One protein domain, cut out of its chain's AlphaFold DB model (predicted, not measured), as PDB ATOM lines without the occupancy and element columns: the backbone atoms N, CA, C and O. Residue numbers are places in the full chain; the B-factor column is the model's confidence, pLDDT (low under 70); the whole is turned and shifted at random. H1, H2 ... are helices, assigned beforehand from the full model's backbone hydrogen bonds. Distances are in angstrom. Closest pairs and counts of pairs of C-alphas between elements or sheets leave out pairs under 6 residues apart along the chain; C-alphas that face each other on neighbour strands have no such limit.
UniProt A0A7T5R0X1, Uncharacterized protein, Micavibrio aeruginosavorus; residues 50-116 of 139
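What this domain is: This is residues 50 to 116 of the 139 residues of an uncharacterized protein of Micavibrio aeruginosavorus (UniProt A0A7T5R0X1). Little regular structure is present: a long looped stretch, residues 50 to 76, folds back on itself on one side of a flat model, and three short helices make a loose group on the other, H2 nearest the loops. The printed part has 67 residues, with H1, H2 and H3 in that order, no named strand, and only 20 residues in named elements, class all helix. It is only just loose, close to compact, with a radius of gyration of the C-alphas of 13.4 A, and spans 37 by 30 by 16 A.

Where its parts are: H2, residues 97 to 105, is 11.5 A long, from C-alpha 97 at (-7.928, -30.728, 52.885). H1 is residues 88 to 92, 6.6 A. H3, residues 108 to 113, is 8.6 A and ends at C-alpha 113, (-22.653, -47.062, 41.492).

How they stand to each other: H2 and H1 are near each other, with 5 pairs of C-alphas within 10 A. H2 and H3 meet only through their link. H1 and H3 are apart. Every O i to N i+4 pair is within hydrogen-bond range in H1, H2 and H3. Residues 52 to 53 pair antiparallel with 75 to 76, and 61 to 62 with 71 to 72.

The domain as a whole: The C-alphas farthest apart, Glu 56 and Asp 116, are 37.9 A apart. The printed part has no cut, both links between helices are tight, and no printed residue is under 70 in pLDDT.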
ATOM      1  N   ILE A  50      -9.971 -35.004  27.435       94.62
ATOM      2  CA  ILE A  50      -9.497 -34.706  28.793       94.62
ATOM      3  C   ILE A  50      -8.163 -33.973  28.711       94.62
ATOM      4  O   ILE A  50      -7.195 -34.502  28.151       94.62
ATOM      5  N   GLU A  51      -8.085 -32.820  29.359       94.44
ATOM      6  CA  GLU A  51      -6.930 -31.943  29.366       94.44
ATOM      7  C   GLU A  51      -6.329 -31.769  30.769       94.44
ATOM      8  O   GLU A  51      -6.990 -31.453  31.762       94.44
ATOM      9  N   LEU A  52      -5.008 -31.953  30.864       93.75
ATOM     10  CA  LEU A  52      -4.267 -31.875  32.123       93.75
ATOM     11  C   LEU A  52      -3.175 -30.805  32.056       93.75
ATOM     12  O   LEU A  52      -2.475 -30.669  31.053       93.75
ATOM     13  N   LEU A  53      -2.993 -30.090  33.165       94.69
ATOM     14  CA  LEU A  53      -1.804 -29.303  33.458       94.69
ATOM     15  C   LEU A  53      -0.735 -30.229  34.050       94.69
ATOM     16  O   LEU A  53      -0.926 -30.751  35.159       94.69
ATOM     17  N   PRO A  54       0.396 -30.440  33.354       93.31
ATOM     18  CA  PRO A  54       1.471 -31.265  33.876       93.31
ATOM     19  C   PRO A  54       2.087 -30.623  35.125       93.31
ATOM     20  O   PRO A  54       1.929 -29.428  35.394       93.31
ATOM     21  N   LEU A  55       2.796 -31.431  35.912       93.19
ATOM     22  CA  LEU A  55       3.362 -31.018  37.196       93.19
ATOM     23  C   LEU A  55       4.266 -29.783  37.059       93.19
ATOM     24  O   LEU A  55       4.275 -28.911  37.920       93.19
ATOM     25  N   GLU A  56       5.012 -29.680  35.969       95.06
ATOM     26  CA  GLU A  56       5.965 -28.603  35.708       95.06
ATOM     27  C   GLU A  56       5.268 -27.250  35.488       95.06
ATOM     28  O   GLU A  56       5.807 -26.205  35.862       95.06
ATOM     29  N   GLU A  57       4.052 -27.274  34.939       95.06
ATOM     30  CA  GLU A  57       3.252 -26.093  34.594       95.06
ATOM     31  C   GLU A  57       2.198 -25.760  35.659       95.06
ATOM     32  O   GLU A  57       1.719 -24.626  35.742       95.06
ATOM     33  N   SER A  58       1.856 -26.726  36.511       94.62
ATOM     34  CA  SER A  58       0.900 -26.534  37.593       94.62
ATOM     35  C   SER A  58       1.463 -25.648  38.708       94.62
ATOM     36  O   SER A  58       2.576 -25.842  39.199       94.62
ATOM     37  N   ASN A  59       0.644 -24.705  39.172       94.19
ATOM     38  CA  ASN A  59       0.889 -23.929  40.390       94.19
ATOM     39  C   ASN A  59      -0.032 -24.365  41.543       94.19
ATOM     40  O   ASN A  59      -0.234 -23.609  42.494       94.19
ATOM     41  N   VAL A  60      -0.609 -25.567  41.453       90.94
ATOM     42  CA  VAL A  60      -1.470 -26.146  42.487       90.94
ATOM     43  C   VAL A  60      -0.630 -26.942  43.479       90.94
ATOM     44  O   VAL A  60       0.233 -27.726  43.081       90.94
ATOM     45  N   TYR A  61      -0.901 -26.734  44.768       90.88
ATOM     46  CA  TYR A  61      -0.218 -27.407  45.867       90.88
ATOM     47  C   TYR A  61      -1.228 -27.999  46.853       90.88
ATOM     48  O   TYR A  61      -2.124 -27.289  47.317       90.88
ATOM     49  N   PHE A  62      -1.067 -29.278  47.188       86.38
ATOM     50  CA  PHE A  62      -1.866 -29.991  48.187       86.38
ATOM     51  C   PHE A  62      -0.976 -30.926  48.994       86.38
ATOM     52  O   PHE A  62      -0.040 -31.489  48.450       86.38
ATOM     53  N   ASP A  63      -1.321 -31.113  50.264       84.62
ATOM     54  CA  ASP A  63      -0.822 -32.223  51.075       84.62
ATOM     55  C   ASP A  63      -1.538 -33.498  50.622       84.62
ATOM     56  O   ASP A  63      -2.649 -33.797  51.078       84.62
ATOM     57  N   VAL A  64      -0.984 -34.152  49.603       78.69
ATOM     58  CA  VAL A  64      -1.651 -35.276  48.927       78.69
ATOM     59  C   VAL A  64      -1.483 -36.590  49.683       78.69
ATOM     60  O   VAL A  64      -2.332 -37.472  49.539       78.69
ATOM     61  N   ASP A  65      -0.431 -36.716  50.492       79.56
ATOM     62  CA  ASP A  65      -0.102 -37.933  51.240       79.56
ATOM     63  C   ASP A  65      -0.372 -37.829  52.753       79.56
ATOM     64  O   ASP A  65      -0.402 -38.850  53.447       79.56
ATOM     65  N   GLY A  66      -0.694 -36.635  53.254       83.31
ATOM     66  CA  GLY A  66      -1.092 -36.384  54.635       83.31
ATOM     67  C   GLY A  66       0.077 -36.183  55.595       83.31
ATOM     68  O   GLY A  66      -0.122 -36.361  56.804       83.31
ATOM     69  N   ASP A  67       1.275 -35.854  55.104       86.06
ATOM     70  CA  ASP A  67       2.463 -35.627  55.937       86.06
ATOM     71  C   ASP A  67       2.526 -34.211  56.557       86.06
ATOM     72  O   ASP A  67       3.383 -33.926  57.406       86.06
ATOM     73  N   GLY A  68       1.581 -33.337  56.193       87.81
ATOM     74  CA  GLY A  68       1.485 -31.959  56.665       87.81
ATOM     75  C   GLY A  68       2.272 -30.944  55.832       87.81
ATOM     76  O   GLY A  68       2.323 -29.766  56.215       87.81
ATOM     77  N   LYS A  69       2.888 -31.351  54.721       89.94
ATOM     78  CA  LYS A  69       3.518 -30.469  53.731       89.94
ATOM     79  C   LYS A  69       2.688 -30.469  52.461       89.94
ATOM     80  O   LYS A  69       1.862 -31.330  52.247       89.94
ATOM     81  N   ALA A  70       2.827 -29.405  51.676       90.75
ATOM     82  CA  ALA A  70       2.110 -29.293  50.418       90.75
ATOM     83  C   ALA A  70       3.066 -29.580  49.262       90.75
ATOM     84  O   ALA A  70       4.056 -28.863  49.069       90.75
ATOM     85  N   GLU A  71       2.725 -30.578  48.461       88.94
ATOM     86  CA  GLU A  71       3.448 -30.964  47.262       88.94
ATOM     87  C   GLU A  71       2.814 -30.275  46.068       88.94
ATOM     88  O   GLU A  71       1.611 -30.007  46.034       88.94
ATOM     89  N   ARG A  72       3.632 -29.985  45.057       94.38
ATOM     90  CA  ARG A  72       3.086 -29.563  43.774       94.38
ATOM     91  C   ARG A  72       2.323 -30.741  43.167       94.38
ATOM     92  O   ARG A  72       2.826 -31.863  43.176       94.38
ATOM     93  N   THR A  73       1.161 -30.468  42.586       89.50
ATOM     94  CA  THR A  73       0.272 -31.502  42.048       89.50
ATOM     95  C   THR A  73      -0.080 -31.178  40.604       89.50
ATOM     96  O   THR A  73      -0.494 -30.058  40.302       89.50
ATOM     97  N   ALA A  74       0.084 -32.148  39.698       91.25
ATOM     98  CA  ALA A  74      -0.488 -32.054  38.354       91.25
ATOM     99  C   ALA A  74      -2.006 -31.859  38.465       91.25
ATOM    100  O   ALA A  74      -2.632 -32.383  39.388       91.25
ATOM    101  N   TRP A  75      -2.596 -31.083  37.565       92.38
ATOM    102  CA  TRP A  75      -3.974 -30.628  37.732       92.38
ATOM    103  C   TRP A  75      -4.798 -30.822  36.469       92.38
ATOM    104  O   TRP A  75      -4.259 -31.059  35.394       92.38
ATOM    105  N   VAL A  76      -6.112 -30.728  36.605       94.00
ATOM    106  CA  VAL A  76      -7.019 -30.628  35.462       94.00
ATOM    107  C   VAL A  76      -6.949 -29.208  34.883       94.00
ATOM    108  O   VAL A  76      -6.741 -28.252  35.641       94.00
ATOM    109  N   LYS A  77      -7.049 -29.046  33.562       95.12
ATOM    110  CA  LYS A  77      -7.134 -27.703  32.971       95.12
ATOM    111  C   LYS A  77      -8.479 -27.021  33.303       95.12
ATOM    112  O   LYS A  77      -9.390 -27.689  33.778       95.12
ATOM    113  N   PRO A  78      -8.599 -25.683  33.157       93.88
ATOM    114  CA  PRO A  78      -9.781 -24.931  33.604       93.88
ATOM    115  C   PRO A  78     -11.104 -25.243  32.883       93.88
ATOM    116  O   PRO A  78     -12.160 -24.866  33.391       93.88
ATOM    117  N   ASP A  79     -11.028 -25.841  31.702       95.94
ATOM    118  CA  ASP A  79     -12.130 -26.324  30.864       95.94
ATOM    119  C   ASP A  79     -12.667 -27.683  31.315       95.94
ATOM    120  O   ASP A  79     -13.829 -27.969  31.062       95.94
ATOM    121  N   ASP A  80     -11.903 -28.446  32.095       96.00
ATOM    122  CA  ASP A  80     -12.294 -29.751  32.622       96.00
ATOM    123  C   ASP A  80     -12.434 -29.751  34.151       96.00
ATOM    124  O   ASP A  80     -12.065 -28.804  34.854       96.00
ATOM    125  N   ALA A  81     -12.968 -30.840  34.719       92.19
ATOM    126  CA  ALA A  81     -13.116 -30.937  36.171       92.19
ATOM    127  C   ALA A  81     -12.926 -32.337  36.751       92.19
ATOM    128  O   ALA A  81     -13.341 -33.347  36.187       92.19
ATOM    129  N   PHE A  82     -12.397 -32.388  37.975       90.25
ATOM    130  CA  PHE A  82     -12.505 -33.584  38.800       90.25
ATOM    131  C   PHE A  82     -13.939 -33.773  39.303       90.25
ATOM    132  O   PHE A  82     -14.570 -32.841  39.810       90.25
ATOM    133  N   LEU A  83     -14.420 -35.012  39.263       89.00
ATOM    134  CA  LEU A  83     -15.681 -35.387  39.884       89.00
ATOM    135  C   LEU A  83     -15.474 -35.650  41.382       89.00
ATOM    136  O   LEU A  83     -14.794 -36.600  41.766       89.00
ATOM    137  N   ALA A  84     -16.112 -34.836  42.227       87.94
ATOM    138  CA  ALA A  84     -16.194 -35.061  43.668       87.94
ATOM    139  C   ALA A  84     -17.569 -35.606  44.058       87.94
ATOM    140  O   ALA A  84     -18.592 -35.001  43.733       87.94
ATOM    141  N   ILE A  85     -17.605 -36.700  44.820       84.31
ATOM    142  CA  ILE A  85     -18.857 -37.270  45.330       84.31
ATOM    143  C   ILE A  85     -18.850 -37.248  46.853       84.31
ATOM    144  O   ILE A  85     -18.028 -37.899  47.505       84.31
ATOM    145  N   ILE A  86     -19.802 -36.495  47.401       85.38
ATOM    146  CA  ILE A  86     -19.906 -36.181  48.823       85.38
ATOM    147  C   ILE A  86     -21.311 -36.541  49.300       85.38
ATOM    148  O   ILE A  86     -22.309 -36.054  48.769       85.38
ATOM    149  N   THR A  87     -21.398 -37.384  50.322       83.94
ATOM    150  CA  THR A  87     -22.652 -37.658  51.029       83.94
ATOM    151  C   THR A  87     -23.004 -36.515  51.986       83.94
ATOM    152  O   THR A  87     -22.154 -35.730  52.411       83.94
ATOM    153  N   ARG A  88     -24.278 -36.425  52.382       85.44
ATOM    154  CA  ARG A  88     -24.741 -35.422  53.359       85.44
ATOM    155  C   ARG A  88     -23.958 -35.478  54.680       85.44
ATOM    156  O   ARG A  88     -23.719 -34.434  55.286       85.44
ATOM    157  N   ASP A  89     -23.558 -36.668  55.113       86.94
ATOM    158  CA  ASP A  89     -22.837 -36.867  56.372       86.94
ATOM    159  C   ASP A  89     -21.353 -36.489  56.239       86.94
ATOM    160  O   ASP A  89     -20.797 -35.819  57.114       86.94
ATOM    161  N   GLU A  90     -20.720 -36.818  55.106       84.25
ATOM    162  CA  GLU A  90     -19.355 -36.373  54.783       84.25
ATOM    163  C   GLU A  90     -19.269 -34.843  54.671       84.25
ATOM    164  O   GLU A  90     -18.297 -34.247  55.132       84.25
ATOM    165  N   TYR A  91     -20.295 -34.191  54.112       85.19
ATOM    166  CA  TYR A  91     -20.329 -32.733  53.978       85.19
ATOM    167  C   TYR A  91     -20.315 -32.012  55.336       85.19
ATOM    168  O   TYR A  91     -19.605 -31.020  55.503       85.19
ATOM    169  N   GLN A  92     -21.071 -32.525  56.313       88.38
ATOM    170  CA  GLN A  92     -21.183 -31.943  57.659       88.38
ATOM    171  C   GLN A  92     -19.993 -32.281  58.568       88.38
ATOM    172  O   GLN A  92     -19.826 -31.673  59.626       88.38
ATOM    173  N   SER A  93     -19.160 -33.242  58.170       87.12
ATOM    174  CA  SER A  93     -18.025 -33.685  58.968       87.12
ATOM    175  C   SER A  93     -16.851 -32.696  58.867       87.12
ATOM    176  O   SER A  93     -16.440 -32.330  57.760       87.12
ATOM    177  N   PRO A  94     -16.244 -32.278  59.995       85.81
ATOM    178  CA  PRO A  94     -14.986 -31.545  59.953       85.81
ATOM    179  C   PRO A  94     -13.880 -32.464  59.410       85.81
ATOM    180  O   PRO A  94     -13.637 -33.551  59.933       85.81
ATOM    181  N   MET A  95     -13.216 -32.038  58.333       83.44
ATOM    182  CA  MET A  95     -12.183 -32.809  57.631       83.44
ATOM    183  C   MET A  95     -11.051 -31.895  57.152       83.44
ATOM    184  O   MET A  95     -11.317 -30.755  56.761       83.44
ATOM    185  N   SER A  96      -9.817 -32.413  57.139       82.94
ATOM    186  CA  SER A  96      -8.660 -31.755  56.514       82.94
ATOM    187  C   SER A  96      -8.804 -31.692  54.991       82.94
ATOM    188  O   SER A  96      -9.589 -32.437  54.397       82.94
ATOM    189  N   SER A  97      -8.028 -30.816  54.348       77.56
ATOM    190  CA  SER A  97      -7.928 -30.728  52.885       77.56
ATOM    191  C   SER A  97      -7.528 -32.065  52.263       77.56
ATOM    192  O   SER A  97      -8.215 -32.516  51.352       77.56
ATOM    193  N   THR A  98      -6.519 -32.749  52.809       81.88
ATOM    194  CA  THR A  98      -6.095 -34.092  52.374       81.88
ATOM    195  C   THR A  98      -7.237 -35.091  52.443       81.88
ATOM    196  O   THR A  98      -7.518 -35.791  51.477       81.88
ATOM    197  N   LYS A  99      -7.968 -35.122  53.566       82.12
ATOM    198  CA  LYS A  99      -9.078 -36.061  53.734       82.12
ATOM    199  C   LYS A  99     -10.225 -35.757  52.777       82.12
ATOM    200  O   LYS A  99     -10.831 -36.687  52.263       82.12
ATOM    201  N   ARG A 100     -10.508 -34.482  52.494       80.44
ATOM    202  CA  ARG A 100     -11.478 -34.097  51.455       80.44
ATOM    203  C   ARG A 100     -10.998 -34.510  50.068       80.44
ATOM    204  O   ARG A 100     -11.803 -35.011  49.292       80.44
ATOM    205  N   PHE A 101      -9.715 -34.316  49.774       79.69
ATOM    206  CA  PHE A 101      -9.117 -34.664  48.492       79.69
ATOM    207  C   PHE A 101      -9.187 -36.177  48.244       79.69
ATOM    208  O   PHE A 101      -9.815 -36.624  47.288       79.69
ATOM    209  N   VAL A 102      -8.664 -36.973  49.177       79.94
ATOM    210  CA  VAL A 102      -8.697 -38.435  49.101       79.94
ATOM    211  C   VAL A 102     -10.136 -38.944  49.124       79.94
ATOM    212  O   VAL A 102     -10.542 -39.637  48.200       79.94
ATOM    213  N   ASN A 103     -10.961 -38.570  50.106       79.31
ATOM    214  CA  ASN A 103     -12.275 -39.200  50.247       79.31
ATOM    215  C   ASN A 103     -13.255 -38.817  49.139       79.31
ATOM    216  O   ASN A 103     -14.080 -39.645  48.767       79.31
ATOM    217  N   ASN A 104     -13.237 -37.576  48.647       82.88
ATOM    218  CA  ASN A 104     -14.298 -37.107  47.753       82.88
ATOM    219  C   ASN A 104     -13.964 -37.305  46.278       82.88
ATOM    220  O   ASN A 104     -14.891 -37.491  45.493       82.88
ATOM    221  N   PHE A 105     -12.682 -37.249  45.911       81.62
ATOM    222  CA  PHE A 105     -12.248 -37.315  44.514       81.62
ATOM    223  C   PHE A 105     -11.715 -38.691  44.105       81.62
ATOM    224  O   PHE A 105     -11.615 -38.971  42.911       81.62
ATOM    225  N   THR A 106     -11.405 -39.565  45.067       76.81
ATOM    226  CA  THR A 106     -11.104 -40.973  44.785       76.81
ATOM    227  C   THR A 106     -12.359 -41.835  44.936       76.81
ATOM    228  O   THR A 106     -13.411 -41.386  45.392       76.81
ATOM    229  N   GLU A 107     -12.279 -43.085  44.484       76.12
ATOM    230  CA  GLU A 107     -13.394 -44.044  44.495       76.12
ATOM    231  C   GLU A 107     -14.622 -43.638  43.667       76.12
ATOM    232  O   GLU A 107     -15.679 -44.260  43.799       76.12
ATOM    233  N   GLY A 108     -14.497 -42.644  42.782       75.00
ATOM    234  CA  GLY A 108     -15.621 -42.074  42.041       75.00
ATOM    235  C   GLY A 108     -16.492 -43.130  41.356       75.00
ATOM    236  O   GLY A 108     -17.707 -43.096  41.493       75.00
ATOM    237  N   GLY A 109     -15.893 -44.146  40.724       76.94
ATOM    238  CA  GLY A 109     -16.645 -45.237  40.090       76.94
ATOM    239  C   GLY A 109     -17.485 -46.067  41.072       76.94
ATOM    240  O   GLY A 109     -18.636 -46.379  40.778       76.94
ATOM    241  N   LYS A 110     -16.948 -46.381  42.259       79.25
ATOM    242  CA  LYS A 110     -17.691 -47.094  43.316       79.25
ATOM    243  C   LYS A 110     -18.784 -46.208  43.905       79.25
ATOM    244  O   LYS A 110     -19.903 -46.663  44.120       79.25
ATOM    245  N   LYS A 111     -18.461 -44.938  44.159       79.31
ATOM    246  CA  LYS A 111     -19.411 -43.968  44.701       79.31
ATOM    247  C   LYS A 111     -20.567 -43.748  43.736       79.31
ATOM    248  O   LYS A 111     -21.706 -43.819  44.179       79.31
ATOM    249  N   LEU A 112     -20.290 -43.576  42.442       80.50
ATOM    250  CA  LEU A 112     -21.302 -43.440  41.399       80.50
ATOM    251  C   LEU A 112     -22.275 -44.617  41.416       80.50
ATOM    252  O   LEU A 112     -23.474 -44.370  41.482       80.50
ATOM    253  N   GLN A 113     -21.792 -45.865  41.468       80.38
ATOM    254  CA  GLN A 113     -22.653 -47.062  41.492       80.38
ATOM    255  C   GLN A 113     -23.722 -47.028  42.596       80.38
ATOM    256  O   GLN A 113     -24.821 -47.538  42.393       80.38
ATOM    257  N   ASN A 114     -23.449 -46.388  43.738       81.44
ATOM    258  CA  ASN A 114     -24.435 -46.241  44.813       81.44
ATOM    259  C   ASN A 114     -25.583 -45.269  44.471       81.44
ATOM    260  O   ASN A 114     -26.621 -45.298  45.135       81.44
ATOM    261  N   PHE A 115     -25.413 -44.412  43.461       79.44
ATOM    262  CA  PHE A 115     -26.401 -43.428  43.005       79.44
ATOM    263  C   PHE A 115     -27.214 -43.880  41.781       79.44
ATOM    264  O   PHE A 115     -28.212 -43.234  41.461       79.44
ATOM    265  N   ASP A 116     -26.858 -44.991  41.128       82.44
ATOM    266  CA  ASP A 116     -27.681 -45.598  40.072       82.44
ATOM    267  C   ASP A 116     -28.886 -46.333  40.689       82.44
ATOM    268  O   ASP A 116     -28.849 -47.518  41.037       82.44
TER     269      ASP A 116